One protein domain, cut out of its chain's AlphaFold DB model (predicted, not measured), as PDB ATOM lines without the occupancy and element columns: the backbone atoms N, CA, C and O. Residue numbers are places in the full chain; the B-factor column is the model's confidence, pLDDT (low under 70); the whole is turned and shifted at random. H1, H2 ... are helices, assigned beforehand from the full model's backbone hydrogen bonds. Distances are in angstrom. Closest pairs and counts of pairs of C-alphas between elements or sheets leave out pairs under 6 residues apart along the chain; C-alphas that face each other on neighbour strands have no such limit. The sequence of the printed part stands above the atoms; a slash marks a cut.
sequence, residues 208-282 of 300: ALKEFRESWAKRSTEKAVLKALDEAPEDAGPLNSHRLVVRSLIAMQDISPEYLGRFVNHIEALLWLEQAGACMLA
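Overview. This is residues 208 to 282 of the 300 residues of an uncharacterized protein of Ketobacter alkanivorans (UniProt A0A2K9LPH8). The helices H2 and H3 form an open V, a helical hairpin with unequal arms, and the long helix H1 lies across both arms on one side. Residues 208 to 213 of H1 and 269 to 282, mostly H3, stick out. The 75 printed residues hold H1, H2 and H3 in that order, all helix, with no named strand; the whole is loose, radius of gyration of the C-alphas 14.5 A, and flat, spanning 43 by 37 by 18 A.

Along the chain. H1, residues 208 to 231, begins at C-alpha 208 (18.443, 19.868, -13.337) and measures 33.3 A. H2, residues 241 to 255, measures 20.9 A. H3, residues 257 to 281, measures 36.3 A and ends at C-alpha 281 (44.349, 11.218, -37.295).

Arrangement. H1 touches H2 at a steep tilt of 47 degrees, closest C-alphas Ala 228 and Val 246, 6.3 A. H1 touches H3, about perpendicular at 84 degrees, closest C-alphas Thr 221 and Gly 261, 5.6 A. The hairpin H2 and H3 touch, opposite ways at 36 degrees, only just steep, closest C-alphas Met 252 and Leu 260, 6.2 A. In H1 and H2 every O i to N i+4 pair is within hydrogen-bond range; in H3, 19 of 21.

Size, cuts and confidence. The C-alphas of Ala 208 and Gly 237, the two farthest apart, are 45.3 A apart. The printed part has no cut and no long link. Nineteen residues have pLDDT under 70, among them 231 to 236.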
ATOM      1  N   ALA A 208      17.195  19.172 -13.660       68.81
ATOM      2  CA  ALA A 208      18.443  19.868 -13.337       68.81
ATOM      3  C   ALA A 208      19.457  19.933 -14.501       68.81
ATOM      4  O   ALA A 208      20.176  20.920 -14.639       68.81
ATOM      5  N   LEU A 209      19.535  18.899 -15.346       67.31
ATOM      6  CA  LEU A 209      20.409  18.894 -16.523       67.31
ATOM      7  C   LEU A 209      19.871  19.791 -17.640       67.31
ATOM      8  O   LEU A 209      20.678  20.405 -18.340       67.31
ATOM      9  N   LYS A 210      18.545  19.893 -17.792       69.56
ATOM     10  CA  LYS A 210      17.913  20.825 -18.739       69.56
ATOM     11  C   LYS A 210      18.206  22.272 -18.340       69.56
ATOM     12  O   LYS A 210      18.817  23.004 -19.113       69.56
ATOM     13  N   GLU A 211      17.920  22.631 -17.090       67.88
ATOM     14  CA  GLU A 211      18.170  23.977 -16.554       67.88
ATOM     15  C   GLU A 211      19.655  24.365 -16.595       67.88
ATOM     16  O   GLU A 211      20.014  25.507 -16.910       67.88
ATOM     17  N   PHE A 212      20.545  23.412 -16.295       66.88
ATOM     18  CA  PHE A 212      21.983  23.627 -16.409       66.88
ATOM     19  C   PHE A 212      22.391  23.884 -17.858       66.88
ATOM     20  O   PHE A 212      23.172  24.799 -18.109       66.88
ATOM     21  N   ARG A 213      21.862  23.110 -18.813       72.38
ATOM     22  CA  ARG A 213      22.166  23.267 -20.239       72.38
ATOM     23  C   ARG A 213      21.685  24.608 -20.768       72.38
ATOM     24  O   ARG A 213      22.454  25.273 -21.446       72.38
ATOM     25  N   GLU A 214      20.479  25.029 -20.412       73.75
ATOM     26  CA  GLU A 214      19.930  26.337 -20.785       73.75
ATOM     27  C   GLU A 214      20.779  27.479 -20.211       73.75
ATOM     28  O   GLU A 214      21.208  28.385 -20.928       73.75
ATOM     29  N   SER A 215      21.114  27.400 -18.921       72.00
ATOM     30  CA  SER A 215      21.958  28.397 -18.254       72.00
ATOM     31  C   SER A 215      23.380  28.428 -18.824       72.00
ATOM     32  O   SER A 215      23.995  29.492 -18.938       72.00
ATOM     33  N   TRP A 216      23.920  27.264 -19.187       69.31
ATOM     34  CA  TRP A 216      25.241  27.131 -19.789       69.31
ATOM     35  C   TRP A 216      25.252  27.650 -21.227       69.31
ATOM     36  O   TRP A 216      26.150  28.416 -21.554       69.31
ATOM     37  N   ALA A 217      24.229  27.340 -22.029       70.88
ATOM     38  CA  ALA A 217      24.042  27.845 -23.388       70.88
ATOM     39  C   ALA A 217      23.896  29.375 -23.412       70.88
ATOM     40  O   ALA A 217      24.513  30.067 -24.221       70.88
ATOM     41  N   LYS A 218      23.143  29.943 -22.465       74.88
ATOM     42  CA  LYS A 218      23.038  31.400 -22.316       74.88
ATOM     43  C   LYS A 218      24.388  32.039 -21.980       74.88
ATOM     44  O   LYS A 218      24.768  33.060 -22.537       74.88
ATOM     45  N   ARG A 219      25.170  31.422 -21.094       75.56
ATOM     46  CA  ARG A 219      26.477  31.967 -20.706       75.56
ATOM     47  C   ARG A 219      27.572  31.708 -21.747       75.56
ATOM     48  O   ARG A 219      28.532  32.476 -21.804       75.56
ATOM     49  N   SER A 220      27.479  30.630 -22.525       67.56
ATOM     50  CA  SER A 220      28.412  30.317 -23.614       67.56
ATOM     51  C   SER A 220      28.187  31.253 -24.797       67.56
ATOM     52  O   SER A 220      29.160  31.809 -25.295       67.56
ATOM     53  N   THR A 221      26.933  31.543 -25.157       68.44
ATOM     54  CA  THR A 221      26.592  32.546 -26.184       68.44
ATOM     55  C   THR A 221      27.077  33.936 -25.837       68.44
ATOM     56  O   THR A 221      27.782  34.543 -26.637       68.44
ATOM     57  N   GLU A 222      26.765  34.423 -24.632       75.50
ATOM     58  CA  GLU A 222      27.227  35.729 -24.155       75.50
ATOM     59  C   GLU A 222      28.756  35.834 -24.248       75.50
ATOM     60  O   GLU A 222      29.295  36.816 -24.757       75.50
ATOM     61  N   LYS A 223      29.477  34.785 -23.832       74.50
ATOM     62  CA  LYS A 223      30.940  34.737 -23.936       74.50
ATOM     63  C   LYS A 223      31.439  34.646 -25.372       74.50
ATOM     64  O   LYS A 223      32.437  35.288 -25.678       74.50
ATOM     65  N   ALA A 224      30.802  33.854 -26.228       69.69
ATOM     66  CA  ALA A 224      31.196  33.685 -27.622       69.69
ATOM     67  C   ALA A 224      31.010  34.988 -28.409       69.69
ATOM     68  O   ALA A 224      31.900  35.367 -29.163       69.69
ATOM     69  N   VAL A 225      29.913  35.713 -28.170       71.69
ATOM     70  CA  VAL A 225      29.653  37.029 -28.769       71.69
ATOM     71  C   VAL A 225      30.668  38.059 -28.281       71.69
ATOM     72  O   VAL A 225      31.291  38.722 -29.106       71.69
ATOM     73  N   LEU A 226      30.898  38.156 -26.965       75.44
ATOM     74  CA  LEU A 226      31.898  39.073 -26.403       75.44
ATOM     75  C   LEU A 226      33.301  38.775 -26.934       75.44
ATOM     76  O   LEU A 226      34.014  39.676 -27.355       75.44
ATOM     77  N   LYS A 227      33.672  37.497 -26.975       72.75
ATOM     78  CA  LYS A 227      34.956  37.049 -27.497       72.75
ATOM     79  C   LYS A 227      35.092  37.318 -28.993       72.75
ATOM     80  O   LYS A 227      36.164  37.712 -29.415       72.75
ATOM     81  N   ALA A 228      34.051  37.126 -29.801       68.12
ATOM     82  CA  ALA A 228      34.098  37.413 -31.235       68.12
ATOM     83  C   ALA A 228      34.177  38.923 -31.516       68.12
ATOM     84  O   ALA A 228      34.880  39.350 -32.433       68.12
ATOM     85  N   LEU A 229      33.492  39.732 -30.699       71.19
ATOM     86  CA  LEU A 229      33.563  41.190 -30.754       71.19
ATOM     87  C   LEU A 229      34.952  41.686 -30.355       71.19
ATOM     88  O   LEU A 229      35.528  42.508 -31.061       71.19
ATOM     89  N   ASP A 230      35.510  41.126 -29.283       73.06
ATOM     90  CA  ASP A 230      36.884  41.385 -28.900       73.06
ATOM     91  C   ASP A 230      37.817  40.893 -30.010       73.06
ATOM     92  O   ASP A 230      38.705  41.589 -30.465       73.06
ATOM     93  N   GLU A 231      37.657  39.697 -30.553       67.25
ATOM     94  CA  GLU A 231      38.602  39.173 -31.534       67.25
ATOM     95  C   GLU A 231      38.637  39.948 -32.859       67.25
ATOM     96  O   GLU A 231      39.636  39.860 -33.578       67.25
ATOM     97  N   ALA A 232      37.634  40.785 -33.139       66.50
ATOM     98  CA  ALA A 232      37.567  41.624 -34.326       66.50
ATOM     99  C   ALA A 232      38.797  42.558 -34.451       66.50
ATOM    100  O   ALA A 232      39.063  43.376 -33.573       66.50
ATOM    101  N   PRO A 233      39.596  42.448 -35.527       63.56
ATOM    102  CA  PRO A 233      40.651  43.416 -35.815       63.56
ATOM    103  C   PRO A 233      40.042  44.730 -36.336       63.56
ATOM    104  O   PRO A 233      39.242  44.705 -37.273       63.56
ATOM    105  N   GLU A 234      40.442  45.866 -35.753       62.94
ATOM    106  CA  GLU A 234      39.866  47.195 -36.043       62.94
ATOM    107  C   GLU A 234      40.051  47.648 -37.513       62.94
ATOM    108  O   GLU A 234      39.209  48.375 -38.035       62.94
ATOM    109  N   ASP A 235      41.055  47.116 -38.227       60.94
ATOM    110  CA  ASP A 235      41.422  47.491 -39.611       60.94
ATOM    111  C   ASP A 235      41.083  46.441 -40.693       60.94
ATOM    112  O   ASP A 235      41.609  46.457 -41.810       60.94
ATOM    113  N   ALA A 236      40.198  45.482 -40.414       61.44
ATOM    114  CA  ALA A 236      39.778  44.531 -41.443       61.44
ATOM    115  C   ALA A 236      38.801  45.175 -42.443       61.44
ATOM    116  O   ALA A 236      37.687  45.559 -42.081       61.44
ATOM    117  N   GLY A 237      39.189  45.239 -43.721       71.94
ATOM    118  CA  GLY A 237      38.331  45.697 -44.821       71.94
ATOM    119  C   GLY A 237      36.979  44.957 -44.923       71.94
ATOM    120  O   GLY A 237      36.778  43.913 -44.295       71.94
ATOM    121  N   PRO A 238      36.029  45.466 -45.731       75.44
ATOM    122  CA  PRO A 238      34.632  45.009 -45.744       75.44
ATOM    123  C   PRO A 238      34.434  43.542 -46.166       75.44
ATOM    124  O   PRO A 238      33.382  42.974 -45.890       75.44
ATOM    125  N   LEU A 239      35.436  42.936 -46.808       79.62
ATOM    126  CA  LEU A 239      35.405  41.563 -47.323       79.62
ATOM    127  C   LEU A 239      36.152  40.555 -46.435       79.62
ATOM    128  O   LEU A 239      36.407  39.431 -46.858       79.62
ATOM    129  N   ASN A 240      36.537  40.932 -45.214       81.94
ATOM    130  CA  ASN A 240      37.202  39.998 -44.313       81.94
ATOM    131  C   ASN A 240      36.204  38.954 -43.780       81.94
ATOM    132  O   ASN A 240      35.167  39.311 -43.215       81.94
ATOM    133  N   SER A 241      36.544  37.670 -43.923       83.56
ATOM    134  CA  SER A 241      35.729  36.537 -43.471       83.56
ATOM    135  C   SER A 241      35.400  36.613 -41.981       83.56
ATOM    136  O   SER A 241      34.255  36.402 -41.596       83.56
ATOM    137  N   HIS A 242      36.361  37.007 -41.146       79.56
ATOM    138  CA  HIS A 242      36.148  37.145 -39.710       79.56
ATOM    139  C   HIS A 242      35.131  38.253 -39.388       79.56
ATOM    140  O   HIS A 242      34.212  38.055 -38.597       79.56
ATOM    141  N   ARG A 243      35.221  39.401 -40.075       80.19
ATOM    142  CA  ARG A 243      34.281  40.524 -39.906       80.19
ATOM    143  C   ARG A 243      32.876  40.178 -40.412       80.19
ATOM    144  O   ARG A 243      31.891  40.630 -39.832       80.19
ATOM    145  N   LEU A 244      32.772  39.369 -41.468       84.19
ATOM    146  CA  LEU A 244      31.497  38.848 -41.969       84.19
ATOM    147  C   LEU A 244      30.833  37.905 -40.962       84.19
ATOM    148  O   LEU A 244      29.638  38.046 -40.718       84.19
ATOM    149  N   VAL A 245      31.602  37.013 -40.326       84.75
ATOM    150  CA  VAL A 245      31.088  36.108 -39.286       84.75
ATOM    151  C   VAL A 245      30.547  36.906 -38.101       84.75
ATOM    152  O   VAL A 245      29.392  36.722 -37.728       84.75
ATOM    153  N   VAL A 246      31.308  37.869 -37.578       83.12
ATOM    154  CA  VAL A 246      30.839  38.727 -36.474       83.12
ATOM    155  C   VAL A 246      29.561  39.487 -36.859       83.12
ATOM    156  O   VAL A 246      28.602  39.497 -36.093       83.12
ATOM    157  N   ARG A 247      29.489  40.057 -38.073       83.44
ATOM    158  CA  ARG A 247      28.269  40.725 -38.565       83.44
ATOM    159  C   ARG A 247      27.081  39.772 -38.691       83.44
ATOM    160  O   ARG A 247      25.966  40.182 -38.391       83.44
ATOM    161  N   SER A 248      27.301  38.529 -39.119       86.06
ATOM    162  CA  SER A 248      26.237  37.523 -39.185       86.06
ATOM    163  C   SER A 248      25.741  37.106 -37.801       86.06
ATOM    164  O   SER A 248      24.537  36.968 -37.628       86.06
ATOM    165  N   LEU A 249      26.627  36.991 -36.802       83.75
ATOM    166  CA  LEU A 249      26.245  36.674 -35.424       83.75
ATOM    167  C   LEU A 249      25.430  37.808 -34.793       83.75
ATOM    168  O   LEU A 249      24.420  37.536 -34.153       83.75
ATOM    169  N   ILE A 250      25.818  39.066 -35.033       82.81
ATOM    170  CA  ILE A 250      25.047  40.244 -34.601       82.81
ATOM    171  C   ILE A 250      23.679  40.274 -35.297       82.81
ATOM    172  O   ILE A 250      22.660  40.402 -34.635       82.81
ATOM    173  N   ALA A 251      23.628  40.066 -36.617       86.44
ATOM    174  CA  ALA A 251      22.356  40.032 -37.341       86.44
ATOM    175  C   ALA A 251      21.438  38.884 -36.870       86.44
ATOM    176  O   ALA A 251      20.229  39.065 -36.774       86.44
ATOM    177  N   MET A 252      21.992  37.711 -36.546       86.12
ATOM    178  CA  MET A 252      21.231  36.612 -35.940       86.12
ATOM    179  C   MET A 252      20.734  36.975 -34.541       86.12
ATOM    180  O   MET A 252      19.600  36.645 -34.213       86.12
ATOM    181  N   GLN A 253      21.544  37.677 -33.744       83.31
ATOM    182  CA  GLN A 253      21.141  38.179 -32.432       83.31
ATOM    183  C   GLN A 253      19.953  39.146 -32.532       83.31
ATOM    184  O   GLN A 253      19.037  39.053 -31.718       83.31
ATOM    185  N   ASP A 254      19.950  40.021 -33.541       83.19
ATOM    186  CA  ASP A 254      18.877  40.992 -33.786       83.19
ATOM    187  C   ASP A 254      17.569  40.325 -34.252       83.19
ATOM    188  O   ASP A 254      16.481  40.803 -33.933       83.19
ATOM    189  N   ILE A 255      17.661  39.224 -35.010       87.44
ATOM    190  CA  ILE A 255      16.496  38.514 -35.565       87.44
ATOM    191  C   ILE A 255      15.927  37.494 -34.566       87.44
ATOM    192  O   ILE A 255      14.712  37.407 -34.395       87.44
ATOM    193  N   SER A 256      16.782  36.687 -33.932       83.88
ATOM    194  CA  SER A 256      16.383  35.676 -32.950       83.88
ATOM    195  C   SER A 256      17.541  35.345 -31.996       83.88
ATOM    196  O   SER A 256      18.432  34.557 -32.337       83.88
ATOM    197  N   PRO A 257      17.522  35.878 -30.763       75.56
ATOM    198  CA  PRO A 257      18.557  35.580 -29.776       75.56
ATOM    199  C   PRO A 257      18.529  34.115 -29.312       75.56
ATOM    200  O   PRO A 257      19.565  33.574 -28.931       75.56
ATOM    201  N   GLU A 258      17.372  33.449 -29.372       75.38
ATOM    202  CA  GLU A 258      17.237  32.041 -28.977       75.38
ATOM    203  C   GLU A 258      17.906  31.089 -29.981       75.38
ATOM    204  O   GLU A 258      18.558  30.123 -29.582       75.38
ATOM    205  N   TYR A 259      17.837  31.382 -31.287       81.19
ATOM    206  CA  TYR A 259      18.491  30.561 -32.312       81.19
ATOM    207  C   TYR A 259      20.023  30.645 -32.251       81.19
ATOM    208  O   TYR A 259      20.717  29.642 -32.447       81.19
ATOM    209  N   LEU A 260      20.557  31.825 -31.917       83.56
ATOM    210  CA  LEU A 260      21.996  32.051 -31.783       83.56
ATOM    211  C   LEU A 260      22.641  31.056 -30.804       83.56
ATOM    212  O   LEU A 260      23.738  30.564 -31.066       83.56
ATOM    213  N   GLY A 261      21.951  30.707 -29.712       79.56
ATOM    214  CA  GLY A 261      22.473  29.754 -28.732       79.56
ATOM    215  C   GLY A 261      22.618  28.336 -29.219       79.56
ATOM    216  O   GLY A 261      23.636  27.693 -28.954       79.56
ATOM    217  N   ARG A 262      21.676  27.877 -30.031       79.25
ATOM    218  CA  ARG A 262      21.798  26.584 -30.692       79.25
ATOM    219  C   ARG A 262      22.937  26.583 -31.710       79.25
ATOM    220  O   ARG A 262      23.722  25.640 -31.747       79.25
ATOM    221  N   PHE A 263      23.042  27.648 -32.502       82.75
ATOM    222  CA  PHE A 263      24.059  27.775 -33.543       82.75
ATOM    223  C   PHE A 263      25.484  27.786 -32.975       82.75
ATOM    224  O   PHE A 263      26.340  27.043 -33.454       82.75
ATOM    225  N   VAL A 264      25.735  28.561 -31.914       83.38
ATOM    226  CA  VAL A 264      27.045  28.599 -31.243       83.38
ATOM    227  C   VAL A 264      27.397  27.231 -30.660       83.38
ATOM    228  O   VAL A 264      28.492  26.736 -30.915       83.38
ATOM    229  N   ASN A 265      26.466  26.575 -29.961       81.69
ATOM    230  CA  ASN A 265      26.699  25.236 -29.411       81.69
ATOM    231  C   ASN A 265      26.988  24.199 -30.513       81.69
ATOM    232  O   ASN A 265      27.837  23.329 -30.336       81.69
ATOM    233  N   HIS A 266      26.314  24.299 -31.662       82.38
ATOM    234  CA  HIS A 266      26.570  23.434 -32.812       82.38
ATOM    235  C   HIS A 266      27.972  23.660 -33.399       82.38
ATOM    236  O   HIS A 266      28.700  22.696 -33.631       82.38
ATOM    237  N   ILE A 267      28.391  24.918 -33.579       84.50
ATOM    238  CA  ILE A 267      29.750  25.243 -34.042       84.50
ATOM    239  C   ILE A 267      30.800  24.742 -33.047       84.50
ATOM    240  O   ILE A 267      31.812  24.180 -33.461       84.50
ATOM    241  N   GLU A 268      30.575  24.917 -31.744       80.19
ATOM    242  CA  GLU A 268      31.482  24.412 -30.710       80.19
ATOM    243  C   GLU A 268      31.600  22.884 -30.755       80.19
ATOM    244  O   GLU A 268      32.708  22.355 -30.660       80.19
ATOM    245  N   ALA A 269      30.486  22.175 -30.964       85.44
ATOM    246  CA  ALA A 269      30.490  20.727 -31.138       85.44
ATOM    247  C   ALA A 269      31.280  20.307 -32.389       85.44
ATOM    248  O   ALA A 269      32.098  19.391 -32.308       85.44
ATOM    249  N   LEU A 270      31.102  20.998 -33.521       86.50
ATOM    250  CA  LEU A 270      31.868  20.737 -34.744       86.50
ATOM    251  C   LEU A 270      33.366  20.991 -34.553       86.50
ATOM    252  O   LEU A 270      34.177  20.157 -34.947       86.50
ATOM    253  N   LEU A 271      33.742  22.095 -33.903       85.69
ATOM    254  CA  LEU A 271      35.141  22.408 -33.609       85.69
ATOM    255  C   LEU A 271      35.764  21.358 -32.681       85.69
ATOM    256  O   LEU A 271      36.926  20.980 -32.839       85.69
ATOM    257  N   TRP A 272      34.991  20.865 -31.710       88.62
ATOM    258  CA  TRP A 272      35.438  19.800 -30.823       88.62
ATOM    259  C   TRP A 272      35.616  18.471 -31.564       88.62
ATOM    260  O   TRP A 272      36.620  17.791 -31.350       88.62
ATOM    261  N   LEU A 273      34.702  18.127 -32.475       90.69
ATOM    262  CA  LEU A 273      34.823  16.953 -33.342       90.69
ATOM    263  C   LEU A 273      36.011  17.065 -34.301       90.69
ATOM    264  O   LEU A 273      36.731  16.087 -34.476       90.69
ATOM    265  N   GLU A 274      36.269  18.241 -34.873       87.69
ATOM    266  CA  GLU A 274      37.455  18.494 -35.697       87.69
ATOM    267  C   GLU A 274      38.735  18.304 -34.878       87.69
ATOM    268  O   GLU A 274      39.661  17.629 -35.317       87.69
ATOM    269  N   GLN A 275      38.782  18.833 -33.653       81.75
ATOM    270  CA  GLN A 275      39.942  18.696 -32.777       81.75
ATOM    271  C   GLN A 275      40.158  17.248 -32.314       81.75
ATOM    272  O   GLN A 275      41.293  16.765 -32.303       81.75
ATOM    273  N   ALA A 276      39.084  16.536 -31.968       86.38
ATOM    274  CA  ALA A 276      39.127  15.117 -31.629       86.38
ATOM    275  C   ALA A 276      39.535  14.264 -32.842       86.38
ATOM    276  O   ALA A 276      40.378  13.379 -32.711       86.38
ATOM    277  N   GLY A 277      39.007  14.576 -34.027       82.62
ATOM    278  CA  GLY A 277      39.385  13.968 -35.300       82.62
ATOM    279  C   GLY A 277      40.851  14.225 -35.645       82.62
ATOM    280  O   GLY A 277      41.567  13.291 -35.988       82.62
ATOM    281  N   ALA A 278      41.351  15.446 -35.458       80.31
ATOM    282  CA  ALA A 278      42.760  15.785 -35.633       80.31
ATOM    283  C   ALA A 278      43.662  15.016 -34.650       80.31
ATOM    284  O   ALA A 278      44.735  14.555 -35.034       80.31
ATOM    285  N   CYS A 279      43.223  14.812 -33.402       72.75
ATOM    286  CA  CYS A 279      43.925  13.960 -32.439       72.75
ATOM    287  C   CYS A 279      43.904  12.470 -32.822       72.75
ATOM    288  O   CYS A 279      44.906  11.790 -32.618       72.75
ATOM    289  N   MET A 280      42.802  11.970 -33.386       69.81
ATOM    290  CA  MET A 280      42.677  10.585 -33.863       69.81
ATOM    291  C   MET A 280      43.532  10.338 -35.118       69.81
ATOM    292  O   MET A 280      44.235   9.336 -35.197       69.81
ATOM    293  N   LEU A 281      43.543  11.280 -36.068       61.91
ATOM    294  CA  LEU A 281      44.349  11.218 -37.295       61.91
ATOM    295  C   LEU A 281      45.849  11.437 -37.034       61.91
ATOM    296  O   LEU A 281      46.685  10.941 -37.784       61.91
ATOM    297  N   ALA A 282      46.210  12.134 -35.950       63.22
ATOM    298  CA  ALA A 282      47.593  12.263 -35.482       63.22
ATOM    299  C   ALA A 282      48.107  11.019 -34.714       63.22
ATOM    300  O   ALA A 282      49.249  11.003 -34.247       63.22
TER     301      ALA A 282